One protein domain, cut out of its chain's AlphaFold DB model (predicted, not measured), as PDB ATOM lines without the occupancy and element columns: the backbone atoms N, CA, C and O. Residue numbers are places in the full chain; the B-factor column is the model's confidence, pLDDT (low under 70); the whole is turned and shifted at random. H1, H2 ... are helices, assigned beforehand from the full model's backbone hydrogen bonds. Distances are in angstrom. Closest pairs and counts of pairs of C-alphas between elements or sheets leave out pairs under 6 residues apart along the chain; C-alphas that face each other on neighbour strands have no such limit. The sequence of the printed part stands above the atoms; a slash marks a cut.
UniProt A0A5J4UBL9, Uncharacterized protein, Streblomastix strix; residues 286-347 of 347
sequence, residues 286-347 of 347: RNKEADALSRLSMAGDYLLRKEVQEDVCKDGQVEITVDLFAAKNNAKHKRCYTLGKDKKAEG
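AT A GLANCE: This is residues 286 to 347 of the 347 residues of an uncharacterized protein of Streblomastix strix (UniProt A0A5J4UBL9). Look for little regular structure: two short helices, H1 and H2, stand side by side at one end, running opposite ways, and a long stretch without a named element, residues 317 to 347, leads away from them through a loop to a trailing end. Within that loop, residues 323 to 324 pair with 336 to 337, parallel. The printed part has 62 residues with two named helices, H1 then H2, and no named strand; its class is all helix, with 22 residues in named elements. It is elongated, 39 by 25 by 17 A, and only just compact, close to loose, with a radius of gyration of the C-alphas of 12.6 A.

IN THESE COORDINATES: Find C-alpha 286 at (198.908, 166.350, 159.936); from there H1, residues 286 to 296, runs 15.4 A. H2, residues 306 to 316, also 15.4 A long, ends at C-alpha 316, (206.874, 165.690, 154.755).

HOW THE PARTS SIT: H1 and H2 are close but not clearly touching; their closest C-alphas, of Leu 293 and Gln 309, are 7.6 A apart. They run opposite ways at a shallow tilt of 13 degrees. In both helices every O i to N i+4 pair is within hydrogen-bond range.

THE WHOLE: The farthest C-alphas, of Asp 315 and Gly 347, are 39.1 A apart. The printed part has no cut, and the link from H1 to H2 is short. Look for pLDDT under 70 at residues 286 to 287, 297 to 304 and 341 to 347.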
ATOM      1  N   ARG A 286     198.752 166.492 161.402       60.56
ATOM      2  CA  ARG A 286     198.908 166.350 159.936       60.56
ATOM      3  C   ARG A 286     197.845 167.104 159.132       60.56
ATOM      4  O   ARG A 286     198.159 167.720 158.118       60.56
ATOM      5  N   ASN A 287     196.595 167.114 159.598       65.12
ATOM      6  CA  ASN A 287     195.513 167.832 158.917       65.12
ATOM      7  C   ASN A 287     195.723 169.361 158.899       65.12
ATOM      8  O   ASN A 287     195.289 170.026 157.961       65.12
ATOM      9  N   LYS A 288     196.413 169.931 159.900       75.69
ATOM     10  CA  LYS A 288     196.752 171.368 159.937       75.69
ATOM     11  C   LYS A 288     197.900 171.709 158.988       75.69
ATOM     12  O   LYS A 288     197.911 172.791 158.410       75.69
ATOM     13  N   GLU A 289     198.848 170.791 158.825       74.00
ATOM     14  CA  GLU A 289     199.952 170.929 157.875       74.00
ATOM     15  C   GLU A 289     199.446 170.861 156.426       74.00
ATOM     16  O   GLU A 289     199.757 171.742 155.626       74.00
ATOM     17  N   ALA A 290     198.557 169.910 156.117       73.44
ATOM     18  CA  ALA A 290     197.889 169.833 154.818       73.44
ATOM     19  C   ALA A 290     197.053 171.095 154.492       73.44
ATOM     20  O   ALA A 290     197.134 171.596 153.371       73.44
ATOM     21  N   ASP A 291     196.309 171.660 155.460       76.69
ATOM     22  CA  ASP A 291     195.610 172.950 155.284       76.69
ATOM     23  C   ASP A 291     196.593 174.094 154.987       76.69
ATOM     24  O   ASP A 291     196.399 174.853 154.036       76.69
ATOM     25  N   ALA A 292     197.686 174.200 155.748       76.56
ATOM     26  CA  ALA A 292     198.694 175.237 155.544       76.56
ATOM     27  C   ALA A 292     199.357 175.145 154.154       76.56
ATOM     28  O   ALA A 292     199.514 176.169 153.484       76.56
ATOM     29  N   LEU A 293     199.682 173.934 153.688       76.44
ATOM     30  CA  LEU A 293     200.230 173.688 152.349       76.44
ATOM     31  C   LEU A 293     199.206 173.981 151.241       76.44
ATOM     32  O   LEU A 293     199.548 174.625 150.245       76.44
ATOM     33  N   SER A 294     197.938 173.598 151.426       74.25
ATOM     34  CA  SER A 294     196.862 173.952 150.491       74.25
ATOM     35  C   SER A 294     196.678 175.470 150.405       74.25
ATOM     36  O   SER A 294     196.486 176.006 149.317       74.25
ATOM     37  N   ARG A 295     196.791 176.191 151.527       76.75
ATOM     38  CA  ARG A 295     196.661 177.656 151.572       76.75
ATOM     39  C   ARG A 295     197.862 178.386 150.976       76.75
ATOM     40  O   ARG A 295     197.666 179.432 150.360       76.75
ATOM     41  N   LEU A 296     199.073 177.834 151.087       70.81
ATOM     42  CA  LEU A 296     200.250 178.326 150.360       70.81
ATOM     43  C   LEU A 296     200.060 178.213 148.839       70.81
ATOM     44  O   LEU A 296     200.398 179.145 148.117       70.81
ATOM     45  N   SER A 297     199.430 177.133 148.363       66.94
ATOM     46  CA  SER A 297     199.101 176.945 146.941       66.94
ATOM     47  C   SER A 297     198.116 177.974 146.369       66.94
ATOM     48  O   SER A 297     198.022 178.091 145.148       66.94
ATOM     49  N   MET A 298     197.356 178.687 147.211       65.25
ATOM     50  CA  MET A 298     196.375 179.693 146.775       65.25
ATOM     51  C   MET A 298     196.957 181.096 146.611       65.25
ATOM     52  O   MET A 298     196.283 181.970 146.066       65.25
ATOM     53  N   ALA A 299     198.152 181.358 147.143       63.53
ATOM     54  CA  ALA A 299     198.738 182.691 147.152       63.53
ATOM     55  C   ALA A 299     199.321 183.005 145.761       63.53
ATOM     56  O   ALA A 299     200.533 182.996 145.572       63.53
ATOM     57  N   GLY A 300     198.433 183.228 144.784       49.84
ATOM     58  CA  GLY A 300     198.706 183.181 143.341       49.84
ATOM     59  C   GLY A 300     199.734 184.174 142.794       49.84
ATOM     60  O   GLY A 300     200.191 183.993 141.670       49.84
ATOM     61  N   ASP A 301     200.134 185.168 143.589       51.91
ATOM     62  CA  ASP A 301     201.197 186.124 143.250       51.91
ATOM     63  C   ASP A 301     202.592 185.648 143.695       51.91
ATOM     64  O   ASP A 301     203.616 186.176 143.255       51.91
ATOM     65  N   TYR A 302     202.668 184.622 144.548       50.03
ATOM     66  CA  TYR A 302     203.923 183.950 144.847       50.03
ATOM     67  C   TYR A 302     204.184 182.896 143.776       50.03
ATOM     68  O   TYR A 302     203.511 181.869 143.705       50.03
ATOM     69  N   LEU A 303     205.257 183.108 143.011       53.00
ATOM     70  CA  LEU A 303     205.919 182.102 142.177       53.00
ATOM     71  C   LEU A 303     206.584 181.003 143.037       53.00
ATOM     72  O   LEU A 303     207.753 180.657 142.842       53.00
ATOM     73  N   LEU A 304     205.847 180.437 143.997       57.50
ATOM     74  CA  LEU A 304     206.199 179.163 144.600       57.50
ATOM     75  C   LEU A 304     206.052 178.129 143.483       57.50
ATOM     76  O   LEU A 304     204.944 177.732 143.120       57.50
ATOM     77  N   ARG A 305     207.177 177.768 142.856       73.75
ATOM     78  CA  ARG A 305     207.178 176.783 141.770       73.75
ATOM     79  C   ARG A 305     206.467 175.538 142.279       73.75
ATOM     80  O   ARG A 305     206.750 175.083 143.385       73.75
ATOM     81  N   LYS A 306     205.593 174.975 141.446       79.12
ATOM     82  CA  LYS A 306     204.896 173.707 141.704       79.12
ATOM     83  C   LYS A 306     205.859 172.616 142.215       79.12
ATOM     84  O   LYS A 306     205.500 171.867 143.112       79.12
ATOM     85  N   GLU A 307     207.091 172.622 141.706       82.38
ATOM     86  CA  GLU A 307     208.245 171.829 142.161       82.38
ATOM     87  C   GLU A 307     208.488 171.931 143.680       82.38
ATOM     88  O   GLU A 307     208.497 170.916 144.361       82.38
ATOM     89  N   VAL A 308     208.587 173.144 144.241       87.62
ATOM     90  CA  VAL A 308     208.839 173.370 145.680       87.62
ATOM     91  C   VAL A 308     207.686 172.847 146.537       87.62
ATOM     92  O   VAL A 308     207.918 172.289 147.606       87.62
ATOM     93  N   GLN A 309     206.440 172.997 146.078       84.88
ATOM     94  CA  GLN A 309     205.287 172.426 146.776       84.88
ATOM     95  C   GLN A 309     205.326 170.890 146.747       84.88
ATOM     96  O   GLN A 309     205.077 170.257 147.770       84.88
ATOM     97  N   GLU A 310     205.650 170.291 145.598       85.81
ATOM     98  CA  GLU A 310     205.781 168.837 145.458       85.81
ATOM     99  C   GLU A 310     206.933 168.277 146.300       85.81
ATOM    100  O   GLU A 310     206.765 167.228 146.915       85.81
ATOM    101  N   ASP A 311     208.066 168.972 146.384       91.69
ATOM    102  CA  ASP A 311     209.213 168.548 147.189       91.69
ATOM    103  C   ASP A 311     208.913 168.631 148.692       91.69
ATOM    104  O   ASP A 311     209.154 167.663 149.409       91.69
ATOM    105  N   VAL A 312     208.256 169.698 149.165       91.25
ATOM    106  CA  VAL A 312     207.788 169.785 150.564       91.25
ATOM    107  C   VAL A 312     206.776 168.678 150.899       91.25
ATOM    108  O   VAL A 312     206.829 168.112 151.991       91.25
ATOM    109  N   CYS A 313     205.882 168.317 149.971       90.06
ATOM    110  CA  CYS A 313     204.943 167.207 150.178       90.06
ATOM    111  C   CYS A 313     205.658 165.842 150.242       90.06
ATOM    112  O   CYS A 313     205.300 165.008 151.077       90.06
ATOM    113  N   LYS A 314     206.683 165.616 149.404       92.62
ATOM    114  CA  LYS A 314     207.515 164.396 149.427       92.62
ATOM    115  C   LYS A 314     208.306 164.281 150.729       92.62
ATOM    116  O   LYS A 314     208.229 163.244 151.385       92.62
ATOM    117  N   ASP A 315     209.010 165.341 151.122       93.75
ATOM    118  CA  ASP A 315     209.849 165.368 152.327       93.75
ATOM    119  C   ASP A 315     209.012 165.217 153.607       93.75
ATOM    120  O   ASP A 315     209.402 164.497 154.527       93.75
ATOM    121  N   GLY A 316     207.829 165.841 153.653       92.62
ATOM    122  CA  GLY A 316     206.874 165.690 154.755       92.62
ATOM    123  C   GLY A 316     206.114 164.357 154.771       92.62
ATOM    124  O   GLY A 316     205.456 164.049 155.763       92.62
ATOM    125  N   GLN A 317     206.180 163.563 153.693       92.94
ATOM    126  CA  GLN A 317     205.323 162.388 153.463       92.94
ATOM    127  C   GLN A 317     203.816 162.717 153.565       92.94
ATOM    128  O   GLN A 317     203.018 161.914 154.055       92.94
ATOM    129  N   VAL A 318     203.423 163.915 153.115       91.44
ATOM    130  CA  VAL A 318     202.040 164.413 153.156       91.44
ATOM    131  C   VAL A 318     201.430 164.353 151.758       91.44
ATOM    132  O   VAL A 318     201.810 165.106 150.865       91.44
ATOM    133  N   GLU A 319     200.437 163.484 151.576       92.69
ATOM    134  CA  GLU A 319     199.633 163.432 150.353       92.69
ATOM    135  C   GLU A 319     198.440 164.398 150.458       92.69
ATOM    136  O   GLU A 319     197.537 164.221 151.282       92.69
ATOM    137  N   ILE A 320     198.415 165.430 149.610       89.75
ATOM    138  CA  ILE A 320     197.257 166.324 149.482       89.75
ATOM    139  C   ILE A 320     196.182 165.584 148.680       89.75
ATOM    140  O   ILE A 320     196.311 165.419 147.477       89.75
ATOM    141  N   THR A 321     195.108 165.146 149.340       93.88
ATOM    142  CA  THR A 321     194.017 164.370 148.704       93.88
ATOM    143  C   THR A 321     192.789 165.208 148.325       93.88
ATOM    144  O   THR A 321     191.827 164.690 147.745       93.88
ATOM    145  N   VAL A 322     192.791 166.498 148.673       92.31
ATOM    146  CA  VAL A 322     191.677 167.435 148.485       92.31
ATOM    147  C   VAL A 322     192.225 168.810 148.113       92.31
ATOM    148  O   VAL A 322     193.042 169.359 148.848       92.31
ATOM    149  N   ASP A 323     191.722 169.399 147.029       91.06
ATOM    150  CA  ASP A 323     192.030 170.788 146.683       91.06
ATOM    151  C   ASP A 323     191.059 171.744 147.395       91.06
ATOM    152  O   ASP A 323     189.908 171.913 146.972       91.06
ATOM    153  N   LEU A 324     191.492 172.398 148.476       87.69
ATOM    154  CA  LEU A 324     190.697 173.477 149.062       87.69
ATOM    155  C   LEU A 324     190.796 174.738 148.188       87.69
ATOM    156  O   LEU A 324     191.879 175.259 147.943       87.69
ATOM    157  N   PHE A 325     189.633 175.237 147.763       80.38
ATOM    158  CA  PHE A 325     189.427 176.487 147.015       80.38
ATOM    159  C   PHE A 325     189.977 176.517 145.574       80.38
ATOM    160  O   PHE A 325     190.209 177.591 145.020       80.38
ATOM    161  N   ALA A 326     190.104 175.357 144.920       82.25
ATOM    162  CA  ALA A 326     190.400 175.291 143.487       82.25
ATOM    163  C   ALA A 326     189.160 175.573 142.621       82.25
ATOM    164  O   ALA A 326     188.057 175.107 142.906       82.25
ATOM    165  N   ALA A 327     189.348 176.284 141.507       83.69
ATOM    166  CA  ALA A 327     188.350 176.352 140.441       83.69
ATOM    167  C   ALA A 327     188.261 174.999 139.704       83.69
ATOM    168  O   ALA A 327     189.267 174.309 139.549       83.69
ATOM    169  N   LYS A 328     187.074 174.627 139.201       79.69
ATOM    170  CA  LYS A 328     186.794 173.299 138.606       79.69
ATOM    171  C   LYS A 328     187.701 172.926 137.421       79.69
ATOM    172  O   LYS A 328     187.902 171.750 137.151       79.69
ATOM    173  N   ASN A 329     188.246 173.917 136.718       86.25
ATOM    174  CA  ASN A 329     189.204 173.751 135.619       86.25
ATOM    175  C   ASN A 329     190.661 173.545 136.079       86.25
ATOM    176  O   ASN A 329     191.474 173.074 135.290       86.25
ATOM    177  N   ASN A 330     190.977 173.895 137.327       82.69
ATOM    178  CA  ASN A 330     192.323 173.872 137.906       82.69
ATOM    179  C   ASN A 330     192.485 172.831 139.033       82.69
ATOM    180  O   ASN A 330     193.593 172.657 139.542       82.69
ATOM    181  N   ALA A 331     191.402 172.160 139.439       88.69
ATOM    182  CA  ALA A 331     191.439 171.070 140.409       88.69
ATOM    183  C   ALA A 331     192.229 169.872 139.851       88.69
ATOM    184  O   ALA A 331     191.962 169.391 138.750       88.69
ATOM    185  N   LYS A 332     193.198 169.389 140.630       89.25
ATOM    186  CA  LYS A 332     193.987 168.180 140.354       89.25
ATOM    187  C   LYS A 332     193.321 166.945 140.962       89.25
ATOM    188  O   LYS A 332     193.447 165.847 140.424       89.25
ATOM    189  N   HIS A 333     192.613 167.122 142.077       92.50
ATOM    190  CA  HIS A 333     192.034 166.046 142.870       92.50
ATOM    191  C   HIS A 333     190.525 165.910 142.640       92.50
ATOM    192  O   HIS A 333     189.797 166.883 142.450       92.50
ATOM    193  N   LYS A 334     190.024 164.668 142.720       90.38
ATOM    194  CA  LYS A 334     188.592 164.342 142.546       90.38
ATOM    195  C   LYS A 334     187.685 165.026 143.582       90.38
ATOM    196  O   LYS A 334     186.487 165.165 143.353       90.38
ATOM    197  N   ARG A 335     188.244 165.436 144.723       88.38
ATOM    198  CA  ARG A 335     187.581 166.253 145.742       88.38
ATOM    199  C   ARG A 335     188.196 167.647 145.718       88.38
ATOM    200  O   ARG A 335     189.377 167.801 146.017       88.38
ATOM    201  N   CYS A 336     187.381 168.647 145.414       90.88
ATOM    202  CA  CYS A 336     187.741 170.049 145.566       90.88
ATOM    203  C   CYS A 336     186.599 170.815 146.241       90.88
ATOM    204  O   CYS A 336     185.433 170.430 146.138       90.88
ATOM    205  N   TYR A 337     186.944 171.898 146.931       86.81
ATOM    206  CA  TYR A 337     185.986 172.885 147.424       86.81
ATOM    207  C   TYR A 337     186.133 174.158 146.591       86.81
ATOM    208  O   TYR A 337     187.254 174.586 146.348       86.81
ATOM    209  N   THR A 338     185.036 174.787 146.171       88.44
ATOM    210  CA  THR A 338     185.051 176.027 145.371       88.44
ATOM    211  C   THR A 338     184.571 177.213 146.206       88.44
ATOM    212  O   THR A 338     183.503 177.140 146.816       88.44
ATOM    213  N   LEU A 339     185.299 178.338 146.206       75.81
ATOM    214  CA  LEU A 339     184.866 179.558 146.905       75.81
ATOM    215  C   LEU A 339     183.829 180.348 146.078       75.81
ATOM    216  O   LEU A 339     184.108 181.426 145.561       75.81
ATOM    217  N   GLY A 340     182.622 179.802 145.936       77.31
ATOM    218  CA  GLY A 340     181.512 180.487 145.280       77.31
ATOM    219  C   GLY A 340     180.424 179.548 144.772       77.31
ATOM    220  O   GLY A 340     180.634 178.344 144.631       77.31
ATOM    221  N   LYS A 341     179.258 180.125 144.455       62.03
ATOM    222  CA  LYS A 341     178.224 179.450 143.662       62.03
ATOM    223  C   LYS A 341     178.695 179.358 142.210       62.03
ATOM    224  O   LYS A 341     178.384 180.230 141.400       62.03
ATOM    225  N   ASP A 342     179.475 178.329 141.888       57.22
ATOM    226  CA  ASP A 342     179.742 177.987 140.493       57.22
ATOM    227  C   ASP A 342     178.404 177.640 139.824       57.22
ATOM    228  O   ASP A 342     177.706 176.717 140.242       57.22
ATOM    229  N   LYS A 343     178.044 178.371 138.763       65.81
ATOM    230  CA  LYS A 343     176.821 178.126 137.978       65.81
ATOM    231  C   LYS A 343     176.824 176.750 137.289       65.81
ATOM    232  O   LYS A 343     175.827 176.378 136.687       65.81
ATOM    233  N   LYS A 344     177.942 176.013 137.346       62.03
ATOM    234  CA  LYS A 344     178.117 174.626 136.879       62.03
ATOM    235  C   LYS A 344     178.235 173.598 138.019       62.03
ATOM    236  O   LYS A 344     178.694 172.475 137.774       62.03
ATOM    237  N   ALA A 345     177.895 173.989 139.249       55.91
ATOM    238  CA  ALA A 345     177.769 173.110 140.415       55.91
ATOM    239  C   ALA A 345     176.304 172.858 140.831       55.91
ATOM    240  O   ALA A 345     176.064 171.998 141.671       55.91
ATOM    241  N   GLU A 346     175.338 173.560 140.230       46.16
ATOM    242  CA  GLU A 346     173.930 173.143 140.222       46.16
ATOM    243  C   GLU A 346     173.753 172.112 139.095       46.16
ATOM    244  O   GLU A 346     173.730 172.466 137.914       46.16
ATOM    245  N   GLY A 347     173.714 170.832 139.473       47.47
ATOM    246  CA  GLY A 347     173.511 169.668 138.606       47.47
ATOM    247  C   GLY A 347     172.928 168.514 139.404       47.47
ATOM    248  O   GLY A 347     173.405 168.322 140.545       47.47
TER     249      GLY A 347